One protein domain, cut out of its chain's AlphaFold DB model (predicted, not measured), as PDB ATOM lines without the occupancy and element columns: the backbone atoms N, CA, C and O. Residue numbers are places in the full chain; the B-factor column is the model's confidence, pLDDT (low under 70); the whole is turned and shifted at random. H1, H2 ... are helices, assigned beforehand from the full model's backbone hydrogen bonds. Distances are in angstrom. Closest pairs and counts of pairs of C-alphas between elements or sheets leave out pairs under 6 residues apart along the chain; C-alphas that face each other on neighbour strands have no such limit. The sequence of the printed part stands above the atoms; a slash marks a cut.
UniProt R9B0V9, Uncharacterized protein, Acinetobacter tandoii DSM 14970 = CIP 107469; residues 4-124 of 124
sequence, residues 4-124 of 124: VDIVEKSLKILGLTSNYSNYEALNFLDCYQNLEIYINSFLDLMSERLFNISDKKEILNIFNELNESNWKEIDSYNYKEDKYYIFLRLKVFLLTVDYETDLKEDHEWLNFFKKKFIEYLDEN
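What this domain is: This is residues 4 to 124 of the 124 residues of an uncharacterized protein of Acinetobacter tandoii DSM 14970 = CIP 107469 (UniProt R9B0V9). Three helices, H4, H5 and H6, lie side by side in a twisted antiparallel row, and the first three helices, H1, H2 and H3, gather over one face of it. H2 packs on H5 and H6, H3 only reaches H4 near one end, and H1 packs on H2 and H3. The printed part has 121 residues with six named helices, H1 to H6 in that order, and no named strand: all helix. It is compact, with a radius of gyration of the C-alphas of 13.8 A and spans of 42 by 30 by 26 A.

How they stand to each other: Begin at H1, residues 4 to 14, and go on to H2, residues 21 to 32: they touch at the C-alphas of Val 4 and Asp 30, 6.8 A apart, a helical hairpin at a shallow tilt of 4 degrees. H3, residues 37 to 50, touches H1 at a steep tilt of 49 degrees, closest at the C-alphas of Ile 6 and Ser 47, 5.6 A. With residues 39 to 43 alone H3 touches residues 29 to 32 of H2; the C-alphas of Leu 29 and Ile 39 are closest, 6.5 A. Next look at H4, residues 56 to 76: it touches H1 with residues 56 to 60 alone, the C-alphas of Leu 14 and Lys 56 being closest at 6.0 A. H3 and H4, a hairpin, only just touch, with 3 pairs of C-alphas within 8 A, closest at Leu 50 and Ile 59, 6.8 A. H5, residues 83 to 95, touches H4 at a shallow tilt of 26 degrees, opposite ways, closest at the C-alphas of Phe 63 and Leu 95, 5.3 A. Residues 90 to 95 of H5 touch residues 21 to 26 of H2, with the C-alphas of Asn 22 and Leu 94 4.1 A apart. H6, residues 103 to 122, touches H5 at a shallow tilt of 27 degrees, closest at the C-alphas of Lys 83 and Tyr 120, 5.4 A. H2 and H6 touch at Ser 21 and His 107, C-alphas 5.9 A apart; H2, the hub, touches four helices. H2, H5 and H6 form a bundle, up and down, each running against the one before it. H4 and H6 are apart. Every O i to N i+4 pair is within hydrogen-bond range in H1, H3, H4 and H6, with 7 of 8 in H2 and 8 of 9 in H5.

Where its parts are: Find C-alpha 4 at (9.035, -49.471, -191.562), where H1 begins; it is 15.4 A long, H2 16.9 A and H3 19.9 A. H4 runs 30.5 A from C-alpha 56 at (15.012, -66.091, -189.365), H5 is 18.6 A, and H6 runs 28.7 A to C-alpha 122 at (-4.510, -34.783, -176.838).

The domain as a whole: The C-alphas farthest apart are those of Asp 55 and Glu 123, 42.4 A. The printed part has no cut and no long link. Mean pLDDT of the printed part is 93.5; look for low confidence at residues 79 and 124, under 70.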
ATOM      1  N   VAL A   4      10.120 -48.506-191.765       90.88
ATOM      2  CA  VAL A   4       9.035 -49.471-191.562       90.88
ATOM      3  C   VAL A   4       9.000 -50.626-192.571       90.88
ATOM      4  O   VAL A   4       8.689 -51.743-192.168       90.88
ATOM      5  N   ASP A   5       9.425 -50.435-193.824       94.00
ATOM      6  CA  ASP A   5       9.476 -51.512-194.828       94.00
ATOM      7  C   ASP A   5      10.465 -52.624-194.419       94.00
ATOM      8  O   ASP A   5      10.245 -53.805-194.702       94.00
ATOM      9  N   ILE A   6      11.578 -52.259-193.762       95.50
ATOM     10  CA  ILE A   6      12.593 -53.211-193.270       95.50
ATOM     11  C   ILE A   6      11.999 -54.064-192.150       95.50
ATOM     12  O   ILE A   6      12.141 -55.293-192.145       95.50
ATOM     13  N   VAL A   7      11.318 -53.408-191.212       96.12
ATOM     14  CA  VAL A   7      10.676 -54.080-190.082       96.12
ATOM     15  C   VAL A   7       9.556 -54.989-190.583       96.12
ATOM     16  O   VAL A   7       9.520 -56.165-190.224       96.12
ATOM     17  N   GLU A   8       8.710 -54.505-191.494       95.56
ATOM     18  CA  GLU A   8       7.625 -55.283-192.095       95.56
ATOM     19  C   GLU A   8       8.157 -56.523-192.829       95.56
ATOM     20  O   GLU A   8       7.654 -57.632-192.640       95.56
ATOM     21  N   LYS A   9       9.223 -56.376-193.629       95.31
ATOM     22  CA  LYS A   9       9.891 -57.514-194.277       95.31
ATOM     23  C   LYS A   9      10.354 -58.554-193.254       95.31
ATOM     24  O   LYS A   9      10.232 -59.752-193.507       95.31
ATOM     25  N   SER A  10      10.867 -58.113-192.111       96.38
ATOM     26  CA  SER A  10      11.360 -59.006-191.057       96.38
ATOM     27  C   SER A  10      10.217 -59.764-190.378       96.38
ATOM     28  O   SER A  10      10.316 -60.978-190.195       96.38
ATOM     29  N   LEU A  11       9.081 -59.100-190.123       95.75
ATOM     30  CA  LEU A  11       7.858 -59.754-189.645       95.75
ATOM     31  C   LEU A  11       7.376 -60.841-190.625       95.75
ATOM     32  O   LEU A  11       7.045 -61.951-190.198       95.75
ATOM     33  N   LYS A  12       7.418 -60.573-191.941       94.88
ATOM     34  CA  LYS A  12       7.087 -61.571-192.980       94.88
ATOM     35  C   LYS A  12       8.004 -62.791-192.918       94.88
ATOM     36  O   LYS A  12       7.517 -63.913-193.013       94.88
ATOM     37  N   ILE A  13       9.313 -62.592-192.736       95.81
ATOM     38  CA  ILE A  13      10.288 -63.693-192.620       95.81
ATOM     39  C   ILE A  13      10.027 -64.536-191.365       95.81
ATOM     40  O   ILE A  13      10.153 -65.763-191.402       95.81
ATOM     41  N   LEU A  14       9.615 -63.906-190.261       95.00
ATOM     42  CA  LEU A  14       9.204 -64.628-189.057       95.00
ATOM     43  C   LEU A  14       7.932 -65.463-189.287       95.00
ATOM     44  O   LEU A  14       7.730 -66.457-188.596       95.00
ATOM     45  N   GLY A  15       7.136 -65.165-190.315       91.81
ATOM     46  CA  GLY A  15       5.854 -65.825-190.574       91.81
ATOM     47  C   GLY A  15       4.697 -65.180-189.814       91.81
ATOM     48  O   GLY A  15       3.604 -65.737-189.774       91.81
ATOM     49  N   LEU A  16       4.929 -64.000-189.237       89.44
ATOM     50  CA  LEU A  16       3.870 -63.161-188.703       89.44
ATOM     51  C   LEU A  16       3.143 -62.553-189.907       89.44
ATOM     52  O   LEU A  16       3.763 -61.993-190.819       89.44
ATOM     53  N   THR A  17       1.826 -62.717-189.944       80.19
ATOM     54  CA  THR A  17       0.968 -62.172-191.007       80.19
ATOM     55  C   THR A  17       0.266 -60.906-190.524       80.19
ATOM     56  O   THR A  17       0.316 -60.581-189.341       80.19
ATOM     57  N   SER A  18      -0.417 -60.188-191.418       81.56
ATOM     58  CA  SER A  18      -1.105 -58.923-191.104       81.56
ATOM     59  C   SER A  18      -2.153 -59.014-189.991       81.56
ATOM     60  O   SER A  18      -2.580 -57.984-189.488       81.56
ATOM     61  N   ASN A  19      -2.578 -60.225-189.628       80.38
ATOM     62  CA  ASN A  19      -3.548 -60.478-188.565       80.38
ATOM     63  C   ASN A  19      -2.898 -60.588-187.178       80.38
ATOM     64  O   ASN A  19      -3.593 -60.903-186.220       80.38
ATOM     65  N   TYR A  20      -1.581 -60.422-187.073       90.00
ATOM     66  CA  TYR A  20      -0.881 -60.389-185.795       90.00
ATOM     67  C   TYR A  20      -0.782 -58.954-185.285       90.00
ATOM     68  O   TYR A  20      -0.521 -58.018-186.052       90.00
ATOM     69  N   SER A  21      -0.881 -58.814-183.966       92.69
ATOM     70  CA  SER A  21      -0.734 -57.548-183.248       92.69
ATOM     71  C   SER A  21       0.578 -56.829-183.583       92.69
ATOM     72  O   SER A  21       0.596 -55.600-183.621       92.69
ATOM     73  N   ASN A  22       1.646 -57.553-183.943       95.56
ATOM     74  CA  ASN A  22       2.919 -56.968-184.370       95.56
ATOM     75  C   ASN A  22       2.771 -56.015-185.566       95.56
ATOM     76  O   ASN A  22       3.318 -54.913-185.540       95.56
ATOM     77  N   TYR A  23       2.033 -56.407-186.613       94.00
ATOM     78  CA  TYR A  23       1.822 -55.536-187.781       94.00
ATOM     79  C   TYR A  23       0.997 -54.323-187.411       94.00
ATOM     80  O   TYR A  23       1.284 -53.202-187.826       94.00
ATOM     81  N   GLU A  24      -0.048 -54.551-186.628       94.94
ATOM     82  CA  GLU A  24      -0.958 -53.492-186.247       94.94
ATOM     83  C   GLU A  24      -0.283 -52.483-185.302       94.94
ATOM     84  O   GLU A  24      -0.578 -51.285-185.368       94.94
ATOM     85  N   ALA A  25       0.650 -52.938-184.461       97.00
ATOM     86  CA  ALA A  25       1.516 -52.100-183.641       97.00
ATOM     87  C   ALA A  25       2.532 -51.332-184.499       97.00
ATOM     88  O   ALA A  25       2.654 -50.119-184.332       97.00
ATOM     89  N   LEU A  26       3.197 -51.988-185.460       97.19
ATOM     90  CA  LEU A  26       4.124 -51.333-186.393       97.19
ATOM     91  C   LEU A  26       3.441 -50.197-187.162       97.19
ATOM     92  O   LEU A  26       3.947 -49.078-187.179       97.19
ATOM     93  N   ASN A  27       2.273 -50.472-187.745       95.62
ATOM     94  CA  ASN A  27       1.500 -49.487-188.501       95.62
ATOM     95  C   ASN A  27       1.080 -48.305-187.627       95.62
ATOM     96  O   ASN A  27       1.125 -47.159-188.062       95.62
ATOM     97  N   PHE A  28       0.684 -48.573-186.382       96.81
ATOM     98  CA  PHE A  28       0.343 -47.509-185.449       96.81
ATOM     99  C   PHE A  28       1.557 -46.634-185.135       96.81
ATOM    100  O   PHE A  28       1.467 -45.418-185.251       96.81
ATOM    101  N   LEU A  29       2.704 -47.230-184.804       96.88
ATOM    102  CA  LEU A  29       3.931 -46.478-184.535       96.88
ATOM    103  C   LEU A  29       4.399 -45.680-185.769       96.88
ATOM    104  O   LEU A  29       4.792 -44.524-185.621       96.88
ATOM    105  N   ASP A  30       4.280 -46.227-186.986       96.12
ATOM    106  CA  ASP A  30       4.590 -45.507-188.237       96.12
ATOM    107  C   ASP A  30       3.788 -44.203-188.367       96.12
ATOM    108  O   ASP A  30       4.351 -43.162-188.725       96.12
ATOM    109  N   CYS A  31       2.494 -44.230-188.022       95.56
ATOM    110  CA  CYS A  31       1.615 -43.060-188.086       95.56
ATOM    111  C   CYS A  31       2.075 -41.911-187.177       95.56
ATOM    112  O   CYS A  31       1.906 -40.746-187.542       95.56
ATOM    113  N   TYR A  32       2.670 -42.219-186.022       95.06
ATOM    114  CA  TYR A  32       3.070 -41.221-185.019       95.06
ATOM    115  C   TYR A  32       4.574 -40.921-185.006       95.06
ATOM    116  O   TYR A  32       5.010 -40.053-184.252       95.06
ATOM    117  N   GLN A  33       5.380 -41.565-185.858       93.44
ATOM    118  CA  GLN A  33       6.841 -41.397-185.851       93.44
ATOM    119  C   GLN A  33       7.288 -39.937-186.057       93.44
ATOM    120  O   GLN A  33       8.289 -39.514-185.496       93.44
ATOM    121  N   ASN A  34       6.533 -39.147-186.831       92.25
ATOM    122  CA  ASN A  34       6.859 -37.740-187.092       92.25
ATOM    123  C   ASN A  34       6.408 -36.798-185.966       92.25
ATOM    124  O   ASN A  34       6.813 -35.638-185.950       92.25
ATOM    125  N   LEU A  35       5.545 -37.275-185.066       92.69
ATOM    126  CA  LEU A  35       5.036 -36.510-183.928       92.69
ATOM    127  C   LEU A  35       5.897 -36.741-182.682       92.69
ATOM    128  O   LEU A  35       6.140 -35.812-181.920       92.69
ATOM    129  N   GLU A  36       6.407 -37.961-182.498       93.81
ATOM    130  CA  GLU A  36       7.103 -38.367-181.278       93.81
ATOM    131  C   GLU A  36       8.506 -38.908-181.588       93.81
ATOM    132  O   GLU A  36       8.674 -40.004-182.127       93.81
ATOM    133  N   ILE A  37       9.538 -38.151-181.199       94.31
ATOM    134  CA  ILE A  37      10.937 -38.439-181.566       94.31
ATOM    135  C   ILE A  37      11.434 -39.808-181.086       94.31
ATOM    136  O   ILE A  37      12.238 -40.445-181.768       94.31
ATOM    137  N   TYR A  38      10.950 -40.295-179.940       95.62
ATOM    138  CA  TYR A  38      11.324 -41.616-179.428       95.62
ATOM    139  C   TYR A  38      10.722 -42.758-180.259       95.62
ATOM    140  O   TYR A  38      11.330 -43.825-180.339       95.62
ATOM    141  N   ILE A  39       9.574 -42.542-180.918       96.88
ATOM    142  CA  ILE A  39       8.994 -43.526-181.840       96.88
ATOM    143  C   ILE A  39       9.874 -43.630-183.077       96.88
ATOM    144  O   ILE A  39      10.280 -44.732-183.445       96.88
ATOM    145  N   ASN A  40      10.210 -42.490-183.689       95.56
ATOM    146  CA  ASN A  40      11.113 -42.473-184.835       95.56
ATOM    147  C   ASN A  40      12.476 -43.090-184.484       95.56
ATOM    148  O   ASN A  40      12.906 -44.011-185.167       95.56
ATOM    149  N   SER A  41      13.083 -42.692-183.363       96.50
ATOM    150  CA  SER A  41      14.375 -43.240-182.917       96.50
ATOM    151  C   SER A  41      14.344 -44.765-182.752       96.50
ATOM    152  O   SER A  41      15.299 -45.456-183.100       96.50
ATOM    153  N   PHE A  42      13.241 -45.312-182.238       97.75
ATOM    154  CA  PHE A  42      13.082 -46.755-182.084       97.75
ATOM    155  C   PHE A  42      12.881 -47.482-183.422       97.75
ATOM    156  O   PHE A  42      13.484 -48.535-183.636       97.75
ATOM    157  N   LEU A  43      12.063 -46.938-184.328       97.06
ATOM    158  CA  LEU A  43      11.869 -47.522-185.660       97.06
ATOM    159  C   LEU A  43      13.160 -47.471-186.489       97.06
ATOM    160  O   LEU A  43      13.450 -48.421-187.221       97.06
ATOM    161  N   ASP A  44      13.958 -46.418-186.333       96.50
ATOM    162  CA  ASP A  44      15.277 -46.277-186.952       96.50
ATOM    163  C   ASP A  44      16.247 -47.334-186.413       96.50
ATOM    164  O   ASP A  44      16.844 -48.064-187.204       96.50
ATOM    165  N   LEU A  45      16.319 -47.511-185.086       97.38
ATOM    166  CA  LEU A  45      17.125 -48.562-184.451       97.38
ATOM    167  C   LEU A  45      16.735 -49.962-184.946       97.38
ATOM    168  O   LEU A  45      17.601 -50.759-185.309       97.38
ATOM    169  N   MET A  46      15.436 -50.274-184.968       97.19
ATOM    170  CA  MET A  46      14.928 -51.545-185.497       97.19
ATOM    171  C   MET A  46      15.384 -51.754-186.943       97.19
ATOM    172  O   MET A  46      15.884 -52.821-187.298       97.19
ATOM    173  N   SER A  47      15.239 -50.723-187.770       96.31
ATOM    174  CA  SER A  47      15.581 -50.770-189.191       96.31
ATOM    175  C   SER A  47      17.072 -50.955-189.424       96.31
ATOM    176  O   SER A  47      17.452 -51.750-190.279       96.31
ATOM    177  N   GLU A  48      17.910 -50.270-188.649       96.88
ATOM    178  CA  GLU A  48      19.363 -50.417-188.687       96.88
ATOM    179  C   GLU A  48      19.776 -51.845-188.321       96.88
ATOM    180  O   GLU A  48      20.515 -52.486-189.068       96.88
ATOM    181  N   ARG A  49      19.244 -52.382-187.216       97.19
ATOM    182  CA  ARG A  49      19.582 -53.736-186.753       97.19
ATOM    183  C   ARG A  49      19.119 -54.836-187.700       97.19
ATOM    184  O   ARG A  49      19.760 -55.878-187.770       97.19
ATOM    185  N   LEU A  50      18.016 -54.616-188.406       97.38
ATOM    186  CA  LEU A  50      17.439 -55.572-189.351       97.38
ATOM    187  C   LEU A  50      17.937 -55.362-190.789       97.38
ATOM    188  O   LEU A  50      17.589 -56.137-191.686       97.38
ATOM    189  N   PHE A  51      18.744 -54.328-191.042       95.75
ATOM    190  CA  PHE A  51      19.203 -54.001-192.384       95.75
ATOM    191  C   PHE A  51      20.025 -55.152-192.977       95.75
ATOM    192  O   PHE A  51      21.012 -55.599-192.402       95.75
ATOM    193  N   ASN A  52      19.618 -55.627-194.157       93.31
ATOM    194  CA  ASN A  52      20.205 -56.781-194.855       93.31
ATOM    195  C   ASN A  52      20.191 -58.121-194.096       93.31
ATOM    196  O   ASN A  52      20.785 -59.084-194.582       93.31
ATOM    197  N   ILE A  53      19.461 -58.234-192.986       96.19
ATOM    198  CA  ILE A  53      19.267 -59.516-192.311       96.19
ATOM    199  C   ILE A  53      18.142 -60.289-193.007       96.19
ATOM    200  O   ILE A  53      17.059 -59.763-193.280       96.19
ATOM    201  N   SER A  54      18.402 -61.555-193.325       94.62
ATOM    202  CA  SER A  54      17.404 -62.471-193.895       94.62
ATOM    203  C   SER A  54      17.301 -63.803-193.157       94.62
ATOM    204  O   SER A  54      16.405 -64.590-193.458       94.62
ATOM    205  N   ASP A  55      18.210 -64.076-192.220       97.62
ATOM    206  CA  ASP A  55      18.159 -65.282-191.406       97.62
ATOM    207  C   ASP A  55      17.076 -65.151-190.327       97.62
ATOM    208  O   ASP A  55      17.062 -64.211-189.533       97.62
ATOM    209  N   LYS A  56      16.151 -66.117-190.291       97.12
ATOM    210  CA  LYS A  56      15.012 -66.091-189.365       97.12
ATOM    211  C   LYS A  56      15.459 -66.097-187.897       97.12
ATOM    212  O   LYS A  56      14.811 -65.462-187.067       97.12
ATOM    213  N   LYS A  57      16.534 -66.821-187.564       97.38
ATOM    214  CA  LYS A  57      17.028 -66.939-186.186       97.38
ATOM    215  C   LYS A  57      17.704 -65.645-185.742       97.38
ATOM    216  O   LYS A  57      17.497 -65.219-184.611       97.38
ATOM    217  N   GLU A  58      18.461 -65.007-186.624       98.19
ATOM    218  CA  GLU A  58      19.074 -63.705-186.369       98.19
ATOM    219  C   GLU A  58      18.020 -62.610-186.158       98.19
ATOM    220  O   GLU A  58      18.094 -61.878-185.173       98.19
ATOM    221  N   ILE A  59      16.977 -62.568-186.997       98.25
ATOM    222  CA  ILE A  59      15.837 -61.654-186.809       98.25
ATOM    223  C   ILE A  59      15.175 -61.894-185.448       98.25
ATOM    224  O   ILE A  59      14.941 -60.945-184.703       98.25
ATOM    225  N   LEU A  60      14.900 -63.154-185.098       97.69
ATOM    226  CA  LEU A  60      14.285 -63.490-183.813       97.69
ATOM    227  C   LEU A  60      15.159 -63.056-182.626       97.69
ATOM    228  O   LEU A  60      14.640 -62.520-181.651       97.69
ATOM    229  N   ASN A  61      16.478 -63.240-182.715       98.19
ATOM    230  CA  ASN A  61      17.405 -62.784-181.681       98.19
ATOM    231  C   ASN A  61      17.356 -61.260-181.511       98.19
ATOM    232  O   ASN A  61      17.290 -60.787-180.380       98.19
ATOM    233  N   ILE A  62      17.316 -60.496-182.607       98.38
ATOM    234  CA  ILE A  62      17.193 -59.030-182.558       98.38
ATOM    235  C   ILE A  62      15.896 -58.616-181.852       98.38
ATOM    236  O   ILE A  62      15.928 -57.758-180.972       98.38
ATOM    237  N   PHE A  63      14.767 -59.240-182.204       97.94
ATOM    238  CA  PHE A  63      13.479 -58.973-181.558       97.94
ATOM    239  C   PHE A  63      13.536 -59.280-180.058       97.94
ATOM    240  O   PHE A  63      13.142 -58.439-179.251       97.94
ATOM    241  N   ASN A  64      14.094 -60.432-179.675       97.88
ATOM    242  CA  ASN A  64      14.225 -60.838-178.275       97.88
ATOM    243  C   ASN A  64      15.118 -59.890-177.465       97.88
ATOM    244  O   ASN A  64      14.725 -59.472-176.380       97.88
ATOM    245  N   GLU A  65      16.284 -59.510-177.995       98.31
ATOM    246  CA  GLU A  65      17.205 -58.573-177.337       98.31
ATOM    247  C   GLU A  65      16.543 -57.209-177.096       98.31
ATOM    248  O   GLU A  65      16.644 -56.633-176.009       98.31
ATOM    249  N   LEU A  66      15.825 -56.697-178.098       98.25
ATOM    250  CA  LEU A  66      15.105 -55.431-177.982       98.25
ATOM    251  C   LEU A  66      13.916 -55.540-177.020       98.25
ATOM    252  O   LEU A  66      13.669 -54.598-176.263       98.25
ATOM    253  N   ASN A  67      13.205 -56.673-177.005       98.06
ATOM    254  CA  ASN A  67      12.092 -56.899-176.080       98.06
ATOM    255  C   ASN A  67      12.586 -56.994-174.632       98.06
ATOM    256  O   ASN A  67      12.008 -56.375-173.744       98.06
ATOM    257  N   GLU A  68      13.689 -57.705-174.389       97.94
ATOM    258  CA  GLU A  68      14.305 -57.805-173.062       97.94
ATOM    259  C   GLU A  68      14.732 -56.423-172.550       97.94
ATOM    260  O   GLU A  68      14.460 -56.066-171.401       97.94
ATOM    261  N   SER A  69      15.358 -55.612-173.409       97.56
ATOM    262  CA  SER A  69      15.703 -54.232-173.058       97.56
ATOM    263  C   SER A  69      14.461 -53.385-172.768       97.56
ATOM    264  O   SER A  69      14.481 -52.583-171.838       97.56
ATOM    265  N   ASN A  70      13.382 -53.559-173.539       97.75
ATOM    266  CA  ASN A  70      12.126 -52.843-173.328       97.75
ATOM    267  C   ASN A  70      11.475 -53.202-171.986       97.75
ATOM    268  O   ASN A  70      11.015 -52.313-171.277       97.75
ATOM    269  N   TRP A  71      11.471 -54.482-171.605       97.00
ATOM    270  CA  TRP A  71      10.940 -54.917-170.312       97.00
ATOM    271  C   TRP A  71      11.733 -54.353-169.135       97.00
ATOM    272  O   TRP A  71      11.130 -53.834-168.201       97.00
ATOM    273  N   LYS A  72      13.070 -54.337-169.219       96.31
ATOM    274  CA  LYS A  72      13.911 -53.676-168.202       96.31
ATOM    275  C   LYS A  72      13.569 -52.196-168.049       96.31
ATOM    276  O   LYS A  72      13.547 -51.676-166.935       96.31
ATOM    277  N   GLU A  73      13.299 -51.518-169.162       95.69
ATOM    278  CA  GLU A  73      12.903 -50.114-169.154       95.69
ATOM    279  C   GLU A  73      11.530 -49.918-168.493       95.69
ATOM    280  O   GLU A  73      11.415 -49.085-167.594       95.69
ATOM    281  N   ILE A  74      10.533 -50.739-168.852       95.12
ATOM    282  CA  ILE A  74       9.202 -50.755-168.221       95.12
ATOM    283  C   ILE A  74       9.315 -50.954-166.706       95.12
ATOM    284  O   ILE A  74       8.732 -50.177-165.949       95.12
ATOM    285  N   ASP A  75      10.081 -51.954-166.266       93.25
ATOM    286  CA  ASP A  75      10.255 -52.286-164.848       93.25
ATOM    287  C   ASP A  75      10.911 -51.137-164.069       93.25
ATOM    288  O   ASP A  75      10.594 -50.895-162.903       93.25
ATOM    289  N   SER A  76      11.800 -50.385-164.727       92.56
ATOM    290  CA  SER A  76      12.464 -49.216-164.144       92.56
ATOM    291  C   SER A  76      11.611 -47.937-164.149       92.56
ATOM    292  O   SER A  76      11.959 -46.973-163.465       92.56
ATOM    293  N   TYR A  77      10.486 -47.907-164.877       90.12
ATOM    294  CA  TYR A  77       9.686 -46.696-165.116       90.12
ATOM    295  C   TYR A  77       8.751 -46.299-163.952       90.12
ATOM    296  O   TYR A  77       7.805 -45.530-164.129       90.12
ATOM    297  N   ASN A  78       9.003 -46.812-162.740       80.94
ATOM    298  CA  ASN A  78       8.347 -46.436-161.476       80.94
ATOM    299  C   ASN A  78       6.805 -46.323-161.524       80.94
ATOM    300  O   ASN A  78       6.221 -45.553-160.763       80.94
ATOM    301  N   TYR A  79       6.135 -47.086-162.393       69.50
ATOM    302  CA  TYR A  79       4.671 -47.114-162.546       69.50
ATOM    303  C   TYR A  79       4.011 -45.762-162.872       69.50
ATOM    304  O   TYR A  79       2.806 -45.601-162.663       69.50
ATOM    305  N   LYS A  80       4.760 -44.783-163.396       83.38
ATOM    306  CA  LYS A  80       4.151 -43.547-163.893       83.38
ATOM    307  C   LYS A  80       3.537 -43.823-165.261       83.38
ATOM    308  O   LYS A  80       4.247 -43.947-166.251       83.38
ATOM    309  N   GLU A  81       2.215 -43.938-165.296       86.44
ATOM    310  CA  GLU A  81       1.479 -44.101-166.546       86.44
ATOM    311  C   GLU A  81       1.382 -42.743-167.256       86.44
ATOM    312  O   GLU A  81       0.590 -41.878-166.886       86.44
ATOM    313  N   ASP A  82       2.253 -42.537-168.242       92.31
ATOM    314  CA  ASP A  82       2.241 -41.397-169.156       92.31
ATOM    315  C   ASP A  82       2.432 -41.852-170.611       92.31
ATOM    316  O   ASP A  82       2.582 -43.043-170.899       92.31
ATOM    317  N   LYS A  83       2.424 -40.897-171.548       94.06
ATOM    318  CA  LYS A  83       2.552 -41.163-172.988       94.06
ATOM    319  C   LYS A  83       3.727 -42.087-173.328       94.06
ATOM    320  O   LYS A  83       3.578 -43.004-174.137       94.06
ATOM    321  N   TYR A  84       4.883 -41.867-172.702       95.31
ATOM    322  CA  TYR A  84       6.078 -42.657-172.977       95.31
ATOM    323  C   TYR A  84       5.945 -44.076-172.427       95.31
ATOM    324  O   TYR A  84       6.255 -45.038-173.128       95.31
ATOM    325  N   TYR A  85       5.396 -44.229-171.220       95.62
ATOM    326  CA  TYR A  85       5.079 -45.551-170.685       95.62
ATOM    327  C   TYR A  85       4.139 -46.340-171.610       95.62
ATOM    328  O   TYR A  85       4.382 -47.518-171.886       95.62
ATOM    329  N   ILE A  86       3.100 -45.698-172.158       96.62
ATOM    330  CA  ILE A  86       2.199 -46.350-173.120       96.62
ATOM    331  C   ILE A  86       2.947 -46.762-174.394       96.62
ATOM    332  O   ILE A  86       2.730 -47.866-174.897       96.62
ATOM    333  N   PHE A  87       3.882 -45.946-174.887       97.19
ATOM    334  CA  PHE A  87       4.767 -46.342-175.985       97.19
ATOM    335  C   PHE A  87       5.599 -47.592-175.657       97.19
ATOM    336  O   PHE A  87       5.674 -48.502-176.486       97.19
ATOM    337  N   LEU A  88       6.159 -47.701-174.447       97.25
ATOM    338  CA  LEU A  88       6.875 -48.911-174.024       97.25
ATOM    339  C   LEU A  88       5.971 -50.151-174.058       97.25
ATOM    340  O   LEU A  88       6.407 -51.223-174.479       97.25
ATOM    341  N   ARG A  89       4.694 -50.009-173.680       96.69
ATOM    342  CA  ARG A  89       3.700 -51.091-173.777       96.69
ATOM    343  C   ARG A  89       3.374 -51.445-175.229       96.69
ATOM    344  O   ARG A  89       3.283 -52.625-175.546       96.69
ATOM    345  N   LEU A  90       3.279 -50.464-176.127       97.94
ATOM    346  CA  LEU A  90       3.088 -50.703-177.565       97.94
ATOM    347  C   LEU A  90       4.283 -51.436-178.200       97.94
ATOM    348  O   LEU A  90       4.077 -52.318-179.037       97.94
ATOM    349  N   LYS A  91       5.521 -51.145-177.769       97.69
ATOM    350  CA  LYS A  91       6.723 -51.882-178.208       97.69
ATOM    351  C   LYS A  91       6.618 -53.380-177.922       97.69
ATOM    352  O   LYS A  91       7.061 -54.166-178.752       97.69
ATOM    353  N   VAL A  92       6.011 -53.783-176.801       97.00
ATOM    354  CA  VAL A  92       5.844 -55.207-176.446       97.00
ATOM    355  C   VAL A  92       5.080 -55.961-177.536       97.00
ATOM    356  O   VAL A  92       5.517 -57.039-177.928       97.00
ATOM    357  N   PHE A  93       4.000 -55.387-178.078       96.62
ATOM    358  CA  PHE A  93       3.228 -56.013-179.162       96.62
ATOM    359  C   PHE A  93       4.027 -56.136-180.455       96.62
ATOM    360  O   PHE A  93       3.890 -57.119-181.170       96.62
ATOM    361  N   LEU A  94       4.885 -55.160-180.763       97.12
ATOM    362  CA  LEU A  94       5.752 -55.261-181.934       97.12
ATOM    363  C   LEU A  94       6.847 -56.321-181.750       97.12
ATOM    364  O   LEU A  94       7.146 -57.058-182.688       97.12
ATOM    365  N   LEU A  95       7.455 -56.382-180.564       97.19
ATOM    366  CA  LEU A  95       8.676 -57.150-180.309       97.19
ATOM    367  C   LEU A  95       8.424 -58.592-179.852       97.19
ATOM    368  O   LEU A  95       9.315 -59.431-179.974       97.19
ATOM    369  N   THR A  96       7.235 -58.898-179.334       94.62
ATOM    370  CA  THR A  96       6.895 -60.251-178.876       94.62
ATOM    371  C   THR A  96       6.540 -61.126-180.069       94.62
ATOM    372  O   THR A  96       5.569 -60.870-180.775       94.62
ATOM    373  N   VAL A  97       7.345 -62.158-180.307       90.38
ATOM    374  CA  VAL A  97       7.108 -63.146-181.363       90.38
ATOM    375  C   VAL A  97       6.551 -64.405-180.711       90.38
ATOM    376  O   VAL A  97       7.313 -65.283-180.309       90.38
ATOM    377  N   ASP A  98       5.226 -64.478-180.602       85.88
ATOM    378  CA  ASP A  98       4.510 -65.645-180.083       85.88
ATOM    379  C   ASP A  98       3.542 -66.188-181.144       85.88
ATOM    380  O   ASP A  98       2.624 -65.504-181.598       85.88
ATOM    381  N   TYR A  99       3.781 -67.425-181.582       80.38
ATOM    382  CA  TYR A  99       2.970 -68.082-182.611       80.38
ATOM    383  C   TYR A  99       1.733 -68.781-182.036       80.38
ATOM    384  O   TYR A  99       0.856 -69.159-182.813       80.38
ATOM    385  N   GLU A 100       1.668 -68.959-180.715       82.06
ATOM    386  CA  GLU A 100       0.572 -69.625-179.999       82.06
ATOM    387  C   GLU A 100      -0.360 -68.626-179.295       82.06
ATOM    388  O   GLU A 100      -1.288 -69.035-178.599       82.06
ATOM    389  N   THR A 101      -0.135 -67.325-179.496       79.31
ATOM    390  CA  THR A 101      -0.899 -66.261-178.840       79.31
ATOM    391  C   THR A 101      -2.398 -66.300-179.164       79.31
ATOM    392  O   THR A 101      -2.817 -66.639-180.280       79.31
ATOM    393  N   ASP A 102      -3.220 -65.883-178.198       86.56
ATOM    394  CA  ASP A 102      -4.624 -65.571-178.450       86.56
ATOM    395  C   ASP A 102      -4.711 -64.224-179.179       86.56
ATOM    396  O   ASP A 102      -4.710 -63.144-178.586       86.56
ATOM    397  N   LEU A 103      -4.830 -64.301-180.506       85.31
ATOM    398  CA  LEU A 103      -4.934 -63.128-181.373       85.31
ATOM    399  C   LEU A 103      -6.076 -62.184-180.972       85.31
ATOM    400  O   LEU A 103      -5.995 -60.989-181.246       85.31
ATOM    401  N   LYS A 104      -7.164 -62.679-180.372       88.12
ATOM    402  CA  LYS A 104      -8.275 -61.815-179.956       88.12
ATOM    403  C   LYS A 104      -7.884 -61.001-178.730       88.12
ATOM    404  O   LYS A 104      -8.104 -59.790-178.730       88.12
ATOM    405  N   GLU A 105      -7.303 -61.650-177.726       89.44
ATOM    406  CA  GLU A 105      -6.827 -60.981-176.512       89.44
ATOM    407  C   GLU A 105      -5.735 -59.952-176.837       89.44
ATOM    408  O   GLU A 105      -5.818 -58.801-176.401       89.44
ATOM    409  N   ASP A 106      -4.773 -60.315-177.687       90.25
ATOM    410  CA  ASP A 106      -3.708 -59.407-178.113       90.25
ATOM    411  C   ASP A 106      -4.247 -58.139-178.782       90.25
ATOM    412  O   ASP A 106      -3.792 -57.033-178.483       90.25
ATOM    413  N   HIS A 107      -5.238 -58.266-179.672       92.19
ATOM    414  CA  HIS A 107      -5.855 -57.101-180.307       92.19
ATOM    415  C   HIS A 107      -6.673 -56.261-179.323       92.19
ATOM    416  O   HIS A 107      -6.684 -55.035-179.439       92.19
ATOM    417  N   GLU A 108      -7.370 -56.874-178.366       94.69
ATOM    418  CA  GLU A 108      -8.115 -56.136-177.339       94.69
ATOM    419  C   GLU A 108      -7.168 -55.272-176.500       94.69
ATOM    420  O   GLU A 108      -7.393 -54.064-176.352       94.69
ATOM    421  N   TRP A 109      -6.059 -55.849-176.032       96.31
ATOM    422  CA  TRP A 109      -5.051 -55.101-175.285       96.31
ATOM    423  C   TRP A 109      -4.324 -54.066-176.141       96.31
ATOM    424  O   TRP A 109      -4.116 -52.938-175.687       96.31
ATOM    425  N   LEU A 110      -3.971 -54.398-177.383       96.94
ATOM    426  CA  LEU A 110      -3.343 -53.445-178.292       96.94
ATOM    427  C   LEU A 110      -4.252 -52.231-178.520       96.94
ATOM    428  O   LEU A 110      -3.798 -51.093-178.409       96.94
ATOM    429  N   ASN A 111      -5.542 -52.453-178.781       97.31
ATOM    430  CA  ASN A 111      -6.517 -51.378-178.964       97.31
ATOM    431  C   ASN A 111      -6.664 -50.509-177.713       97.31
ATOM    432  O   ASN A 111      -6.734 -49.281-177.820       97.31
ATOM    433  N   PHE A 112      -6.652 -51.121-176.527       97.25
ATOM    434  CA  PHE A 112      -6.639 -50.389-175.265       97.25
ATOM    435  C   PHE A 112      -5.424 -49.451-175.158       97.25
ATOM    436  O   PHE A 112      -5.594 -48.257-174.895       97.25
ATOM    437  N   PHE A 113      -4.210 -49.944-175.426       97.25
ATOM    438  CA  PHE A 113      -2.998 -49.117-175.356       97.25
ATOM    439  C   PHE A 113      -2.945 -48.045-176.449       97.25
ATOM    440  O   PHE A 113      -2.536 -46.920-176.172       97.25
ATOM    441  N   LYS A 114      -3.416 -48.340-177.665       97.62
ATOM    442  CA  LYS A 114      -3.537 -47.341-178.741       97.62
ATOM    443  C   LYS A 114      -4.455 -46.189-178.349       97.62
ATOM    444  O   LYS A 114      -4.092 -45.032-178.546       97.62
ATOM    445  N   LYS A 115      -5.618 -46.500-177.766       97.44
ATOM    446  CA  LYS A 115      -6.574 -45.495-177.294       97.44
ATOM    447  C   LYS A 115      -5.955 -44.609-176.215       97.44
ATOM    448  O   LYS A 115      -5.996 -43.394-176.358       97.44
ATOM    449  N   LYS A 116      -5.305 -45.210-175.210       96.38
ATOM    450  CA  LYS A 116      -4.583 -44.457-174.171       96.38
ATOM    451  C   LYS A 116      -3.490 -43.562-174.745       96.38
ATOM    452  O   LYS A 116      -3.335 -42.431-174.307       96.38
ATOM    453  N   PHE A 117      -2.730 -44.050-175.725       96.44
ATOM    454  CA  PHE A 117      -1.669 -43.258-176.342       96.44
ATOM    455  C   PHE A 117      -2.218 -41.984-176.991       96.44
ATOM    456  O   PHE A 117      -1.653 -40.913-176.800       96.44
ATOM    457  N   ILE A 118      -3.336 -42.104-177.715       96.00
ATOM    458  CA  ILE A 118      -4.028 -40.969-178.339       96.00
ATOM    459  C   ILE A 118      -4.565 -40.008-177.274       96.00
ATOM    460  O   ILE A 118      -4.359 -38.807-177.394       96.00
ATOM    461  N   GLU A 119      -5.174 -40.519-176.202       95.62
ATOM    462  CA  GLU A 119      -5.655 -39.683-175.090       95.62
ATOM    463  C   GLU A 119      -4.511 -38.837-174.493       95.62
ATOM    464  O   GLU A 119      -4.656 -37.628-174.339       95.62
ATOM    465  N   TYR A 120      -3.328 -39.421-174.276       92.75
ATOM    466  CA  TYR A 120      -2.158 -38.672-173.797       92.75
ATOM    467  C   TYR A 120      -1.514 -37.737-174.834       92.75
ATOM    468  O   TYR A 120      -0.738 -36.852-174.454       92.75
ATOM    469  N   LEU A 121      -1.766 -37.942-176.132       89.62
ATOM    470  CA  LEU A 121      -1.367 -36.984-177.165       89.62
ATOM    471  C   LEU A 121      -2.238 -35.729-177.106       89.62
ATOM    472  O   LEU A 121      -1.693 -34.640-177.233       89.62
ATOM    473  N   ASP A 122      -3.544 -35.887-176.877       84.56
ATOM    474  CA  ASP A 122      -4.510 -34.783-176.838       84.56
ATOM    475  C   ASP A 122      -4.450 -33.969-175.527       84.56
ATOM    476  O   ASP A 122      -4.884 -32.817-175.485       84.56
ATOM    477  N   GLU A 123      -3.923 -34.553-174.444       78.38
ATOM    478  CA  GLU A 123      -3.748 -33.888-173.142       78.38
ATOM    479  C   GLU A 123      -2.540 -32.923-173.072       78.38
ATOM    480  O   GLU A 123      -2.373 -32.242-172.054       78.38
ATOM    481  N   ASN A 124      -1.707 -32.839-174.121       54.03
ATOM    482  CA  ASN A 124      -0.514 -31.975-174.203       54.03
ATOM    483  C   ASN A 124      -0.567 -30.999-175.386       54.03
ATOM    484  O   ASN A 124       0.127 -29.960-175.294       54.03
TER     485      ASN A 124